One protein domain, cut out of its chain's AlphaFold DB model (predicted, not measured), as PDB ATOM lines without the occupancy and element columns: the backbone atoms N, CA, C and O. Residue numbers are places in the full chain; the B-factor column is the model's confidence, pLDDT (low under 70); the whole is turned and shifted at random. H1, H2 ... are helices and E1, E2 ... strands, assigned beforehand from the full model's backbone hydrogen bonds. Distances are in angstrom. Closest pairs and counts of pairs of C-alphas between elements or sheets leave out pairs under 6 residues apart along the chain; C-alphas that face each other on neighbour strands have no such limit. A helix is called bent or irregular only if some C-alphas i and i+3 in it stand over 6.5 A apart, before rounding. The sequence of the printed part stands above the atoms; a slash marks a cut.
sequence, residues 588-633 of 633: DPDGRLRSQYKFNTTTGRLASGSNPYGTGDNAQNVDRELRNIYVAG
ATOM      1  N   ASP A 588     158.549 170.428 113.381       88.19
ATOM      2  CA  ASP A 588     158.123 170.504 111.991       88.19
ATOM      3  C   ASP A 588     158.514 171.841 111.351       88.19
ATOM      4  O   ASP A 588     158.768 172.818 112.060       88.19
ATOM      5  N   PRO A 589     158.580 171.918 110.009       87.88
ATOM      6  CA  PRO A 589     158.969 173.143 109.309       87.88
ATOM      7  C   PRO A 589     158.119 174.374 109.651       87.88
ATOM      8  O   PRO A 589     158.617 175.492 109.580       87.88
ATOM      9  N   ASP A 590     156.862 174.177 110.048       89.88
ATOM     10  CA  ASP A 590     155.937 175.236 110.465       89.88
ATOM     11  C   ASP A 590     156.088 175.645 111.945       89.88
ATOM     12  O   ASP A 590     155.294 176.420 112.477       89.88
ATOM     13  N   GLY A 591     157.105 175.121 112.631       92.19
ATOM     14  CA  GLY A 591     157.422 175.470 114.010       92.19
ATOM     15  C   GLY A 591     156.569 174.755 115.060       92.19
ATOM     16  O   GLY A 591     156.555 175.174 116.222       92.19
ATOM     17  N   ARG A 592     155.859 173.679 114.698       94.12
ATOM     18  CA  ARG A 592     155.029 172.913 115.640       94.12
ATOM     19  C   ARG A 592     155.687 171.592 116.042       94.12
ATOM     20  O   ARG A 592     156.426 170.968 115.285       94.12
ATOM     21  N   LEU A 593     155.430 171.166 117.275       93.69
ATOM     22  CA  LEU A 593     155.755 169.830 117.764       93.69
ATOM     23  C   LEU A 593     154.535 168.928 117.542       93.69
ATOM     24  O   LEU A 593     153.554 169.040 118.281       93.69
ATOM     25  N   ARG A 594     154.606 168.033 116.554       93.94
ATOM     26  CA  ARG A 594     153.584 167.010 116.297       93.94
ATOM     27  C   ARG A 594     154.058 165.656 116.792       93.94
ATOM     28  O   ARG A 594     155.063 165.137 116.322       93.94
ATOM     29  N   SER A 595     153.335 165.087 117.747       94.38
ATOM     30  CA  SER A 595     153.593 163.745 118.271       94.38
ATOM     31  C   SER A 595     152.465 162.808 117.870       94.38
ATOM     32  O   SER A 595     151.305 163.212 117.833       94.38
ATOM     33  N   GLN A 596     152.795 161.543 117.624       93.31
ATOM     34  CA  GLN A 596     151.796 160.496 117.425       93.31
ATOM     35  C   GLN A 596     151.402 159.880 118.767       93.31
ATOM     36  O   GLN A 596     152.283 159.611 119.590       93.31
ATOM     37  N   TYR A 597     150.110 159.614 118.963       93.62
ATOM     38  CA  TYR A 597     149.566 158.969 120.163       93.62
ATOM     39  C   TYR A 597     149.157 157.519 119.872       93.62
ATOM     40  O   TYR A 597     148.729 157.213 118.765       93.62
ATOM     41  N   LYS A 598     149.364 156.600 120.830       89.62
ATOM     42  CA  LYS A 598     149.206 155.144 120.609       89.62
ATOM     43  C   LYS A 598     148.568 154.411 121.791       89.62
ATOM     44  O   LYS A 598     148.814 154.772 122.945       89.62
ATOM     45  N   PHE A 599     147.863 153.316 121.489       89.38
ATOM     46  CA  PHE A 599     147.280 152.361 122.444       89.38
ATOM     47  C   PHE A 599     148.193 151.145 122.675       89.38
ATOM     48  O   PHE A 599     147.915 150.050 122.205       89.38
ATOM     49  N   ASN A 600     149.324 151.321 123.356       81.44
ATOM     50  CA  ASN A 600     150.294 150.230 123.544       81.44
ATOM     51  C   ASN A 600     150.749 150.034 124.996       81.44
ATOM     52  O   ASN A 600     151.742 149.346 125.238       81.44
ATOM     53  N   THR A 601     150.075 150.669 125.960       85.50
ATOM     54  CA  THR A 601     150.413 150.511 127.375       85.50
ATOM     55  C   THR A 601     149.439 149.564 128.053       85.50
ATOM     56  O   THR A 601     148.229 149.736 127.970       85.50
ATOM     57  N   THR A 602     149.975 148.646 128.850       83.31
ATOM     58  CA  THR A 602     149.197 147.659 129.611       83.31
ATOM     59  C   THR A 602     148.168 148.269 130.568       83.31
ATOM     60  O   THR A 602     147.199 147.625 130.955       83.31
ATOM     61  N   THR A 603     148.375 149.529 130.962       84.44
ATOM     62  CA  THR A 603     147.483 150.280 131.859       84.44
ATOM     63  C   THR A 603     146.311 150.961 131.149       84.44
ATOM     64  O   THR A 603     145.494 151.587 131.819       84.44
ATOM     65  N   GLY A 604     146.258 150.924 129.814       81.69
ATOM     66  CA  GLY A 604     145.280 151.675 129.019       81.69
ATOM     67  C   GLY A 604     145.596 153.166 128.852       81.69
ATOM     68  O   GLY A 604     144.838 153.889 128.218       81.69
ATOM     69  N   ARG A 605     146.725 153.657 129.382       90.88
ATOM     70  CA  ARG A 605     147.193 155.026 129.120       90.88
ATOM     71  C   ARG A 605     147.685 155.163 127.683       90.88
ATOM     72  O   ARG A 605     148.304 154.247 127.139       90.88
ATOM     73  N   LEU A 606     147.507 156.348 127.111       92.94
ATOM     74  CA  LEU A 606     148.138 156.700 125.844       92.94
ATOM     75  C   LEU A 606     149.658 156.749 126.007       92.94
ATOM     76  O   LEU A 606     150.166 157.220 127.027       92.94
ATOM     77  N   ALA A 607     150.382 156.320 124.983       92.19
ATOM     78  CA  ALA A 607     151.786 156.663 124.791       92.19
ATOM     79  C   ALA A 607     151.913 157.744 123.713       92.19
ATOM     80  O   ALA A 607     151.001 157.929 122.912       92.19
ATOM     81  N   SER A 608     153.054 158.436 123.676       93.38
ATOM     82  CA  SER A 608     153.380 159.372 122.596       93.38
ATOM     83  C   SER A 608     154.797 159.161 122.074       93.38
ATOM     84  O   SER A 608     155.687 158.728 122.816       93.38
ATOM     85  N   GLY A 609     155.008 159.474 120.801       91.88
ATOM     86  CA  GLY A 609     156.309 159.397 120.145       91.88
ATOM     87  C   GLY A 609     156.380 160.279 118.905       91.88
ATOM     88  O   GLY A 609     155.524 161.138 118.694       91.88
ATOM     89  N   SER A 610     157.412 160.057 118.095       90.62
ATOM     90  CA  SER A 610     157.570 160.737 116.810       90.62
ATOM     91  C   SER A 610     156.380 160.488 115.883       90.62
ATOM     92  O   SER A 610     155.779 159.411 115.919       90.62
ATOM     93  N   ASN A 611     156.043 161.493 115.082       89.44
ATOM     94  CA  ASN A 611     155.038 161.392 114.032       89.44
ATOM     95  C   ASN A 611     155.566 160.571 112.832       89.44
ATOM     96  O   ASN A 611     156.744 160.188 112.814       89.44
ATOM     97  N   PRO A 612     154.724 160.296 111.822       88.25
ATOM     98  CA  PRO A 612     155.128 159.516 110.652       88.25
ATOM     99  C   PRO A 612     156.276 160.106 109.817       88.25
ATOM    100  O   PRO A 612     157.014 159.343 109.199       88.25
ATOM    101  N   TYR A 613     156.498 161.424 109.865       84.25
ATOM    102  CA  TYR A 613     157.643 162.095 109.229       84.25
ATOM    103  C   TYR A 613     158.953 161.982 110.031       84.25
ATOM    104  O   TYR A 613     160.002 162.464 109.599       84.25
ATOM    105  N   GLY A 614     158.918 161.359 111.212       85.62
ATOM    106  CA  GLY A 614     160.079 161.170 112.084       85.62
ATOM    107  C   GLY A 614     160.426 162.381 112.957       85.62
ATOM    108  O   GLY A 614     161.383 162.313 113.736       85.62
ATOM    109  N   THR A 615     159.654 163.466 112.874       88.00
ATOM    110  CA  THR A 615     159.694 164.596 113.812       88.00
ATOM    111  C   THR A 615     158.795 164.303 115.020       88.00
ATOM    112  O   THR A 615     158.298 163.190 115.179       88.00
ATOM    113  N   GLY A 616     158.644 165.234 115.962       89.19
ATOM    114  CA  GLY A 616     157.968 164.957 117.228       89.19
ATOM    115  C   GLY A 616     158.842 164.253 118.262       89.19
ATOM    116  O   GLY A 616     160.039 164.016 118.074       89.19
ATOM    117  N   ASP A 617     158.237 163.939 119.406       89.06
ATOM    118  CA  ASP A 617     158.883 163.225 120.510       89.06
ATOM    119  C   ASP A 617     157.842 162.648 121.480       89.06
ATOM    120  O   ASP A 617     156.641 162.881 121.345       89.06
ATOM    121  N   ASN A 618     158.293 161.936 122.510       90.38
ATOM    122  CA  ASN A 618     157.440 161.611 123.645       90.38
ATOM    123  C   ASN A 618     157.068 162.893 124.421       90.38
ATOM    124  O   ASN A 618     157.839 163.393 125.247       90.38
ATOM    125  N   ALA A 619     155.854 163.387 124.177       87.50
ATOM    126  CA  ALA A 619     155.299 164.600 124.768       87.50
ATOM    127  C   ALA A 619     155.098 164.492 126.294       87.50
ATOM    128  O   ALA A 619     155.083 165.504 126.991       87.50
ATOM    129  N   GLN A 620     155.013 163.276 126.845       88.00
ATOM    130  CA  GLN A 620     154.860 163.051 128.290       88.00
ATOM    131  C   GLN A 620     156.170 163.259 129.056       88.00
ATOM    132  O   GLN A 620     156.156 163.575 130.246       88.00
ATOM    133  N   ASN A 621     157.306 163.107 128.374       88.06
ATOM    134  CA  ASN A 621     158.631 163.183 128.979       88.06
ATOM    135  C   ASN A 621     159.261 164.575 128.893       88.06
ATOM    136  O   ASN A 621     160.405 164.729 129.322       88.06
ATOM    137  N   VAL A 622     158.562 165.569 128.342       86.12
ATOM    138  CA  VAL A 622     159.080 166.933 128.205       86.12
ATOM    139  C   VAL A 622     159.390 167.524 129.576       86.12
ATOM    140  O   VAL A 622     158.540 167.577 130.476       86.12
ATOM    141  N   ASP A 623     160.628 167.990 129.719       91.12
ATOM    142  CA  ASP A 623     161.108 168.556 130.967       91.12
ATOM    143  C   ASP A 623     160.353 169.838 131.341       91.12
ATOM    144  O   ASP A 623     160.071 170.679 130.486       91.12
ATOM    145  N   ARG A 624     160.046 170.004 132.632       90.69
ATOM    146  CA  ARG A 624     159.325 171.179 133.141       90.69
ATOM    147  C   ARG A 624     160.053 172.483 132.822       90.69
ATOM    148  O   ARG A 624     159.383 173.446 132.466       90.69
ATOM    149  N   GLU A 625     161.389 172.492 132.871       90.69
ATOM    150  CA  GLU A 625     162.201 173.676 132.550       90.69
ATOM    151  C   GLU A 625     161.968 174.168 131.115       90.69
ATOM    152  O   GLU A 625     162.078 175.363 130.837       90.69
ATOM    153  N   LEU A 626     161.599 173.257 130.210       92.25
ATOM    154  CA  LEU A 626     161.415 173.550 128.797       92.25
ATOM    155  C   LEU A 626     159.984 173.923 128.416       92.25
ATOM    156  O   LEU A 626     159.790 174.454 127.333       92.25
ATOM    157  N   ARG A 627     158.983 173.719 129.278       92.12
ATOM    158  CA  ARG A 627     157.566 173.842 128.881       92.12
ATOM    159  C   ARG A 627     157.150 175.229 128.393       92.12
ATOM    160  O   ARG A 627     156.283 175.334 127.541       92.12
ATOM    161  N   ASN A 628     157.789 176.283 128.881       92.06
ATOM    162  CA  ASN A 628     157.515 177.661 128.463       92.06
ATOM    163  C   ASN A 628     158.050 178.018 127.054       92.06
ATOM    164  O   ASN A 628     158.015 179.198 126.705       92.06
ATOM    165  N   ILE A 629     158.612 177.065 126.291       92.94
ATOM    166  CA  ILE A 629     158.851 177.235 124.843       92.94
ATOM    167  C   ILE A 629     157.606 176.899 124.023       92.94
ATOM    168  O   ILE A 629     157.542 177.258 122.857       92.94
ATOM    169  N   TYR A 630     156.644 176.180 124.597       93.69
ATOM    170  CA  TYR A 630     155.386 175.885 123.928       93.69
ATOM    171  C   TYR A 630     154.418 177.028 124.203       93.69
ATOM    172  O   TYR A 630     154.227 177.418 125.357       93.69
ATOM    173  N   VAL A 631     153.857 177.586 123.138       94.06
ATOM    174  CA  VAL A 631     153.068 178.822 123.171       94.06
ATOM    175  C   VAL A 631     151.703 178.600 122.533       94.06
ATOM    176  O   VAL A 631     151.500 177.627 121.804       94.06
ATOM    177  N   ALA A 632     150.755 179.493 122.823       89.44
ATOM    178  CA  ALA A 632     149.446 179.469 122.183       89.44
ATOM    179  C   ALA A 632     149.583 179.645 120.659       89.44
ATOM    180  O   ALA A 632     150.412 180.434 120.191       89.44
ATOM    181  N   GLY A 633     148.803 178.836 119.932       70.50
ATOM    182  CA  GLY A 633     148.781 178.701 118.472       70.50
ATOM    183  C   GLY A 633     148.399 179.976 117.757       70.50
ATOM    184  O   GLY A 633     147.368 180.546 118.160       70.50
TER     185      GLY A 633
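Overview. This is residues 588 to 633 of the 633 residues of the protein "UDG domain-containing protein" of Candidatus Aminicenantes bacterium (UniProt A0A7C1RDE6). With little regular structure, this is mostly loop: a small antiparallel hairpin of E1 and E2, then a long link to one short helix, H1, which sticks out within residues 622 to 629. The printed part has 46 residues, 14 of them in named elements, in the order E1, E2, H1; the class is mixed. It is loose, with a radius of gyration of the C-alphas of 11.9 A, and spans 32 by 25 by 16 A.

Along the chain. Find C-alpha 595 at (153.593, 163.745, 118.271); E1 runs from there to residue 598. E2 is residues 607 to 610, 10.7 A long. H1, residues 624 to 629, ends at C-alpha 629 (158.851, 177.235, 124.843); it is irregular, with C-alphas 625 and 628 7.4 A apart.

Arrangement. In the hairpin, look at C-alphas 597 and 608, which face each other at 4.5 A; N 596 and O 609 are within hydrogen-bond range at 3.0 A. E1 and H1 are apart. In H1, 0 of 2 O i to N i+4 pairs are within range, but 2 of 3 O i to N i+3 pairs are.

Size, cuts and confidence. The farthest C-alphas, of Asp 590 and Thr 602, are 34.2 A apart. The link E2 to H1, residues 611 to 623, is long. The printed part has no cut, and no printed residue is under 70 in pLDDT.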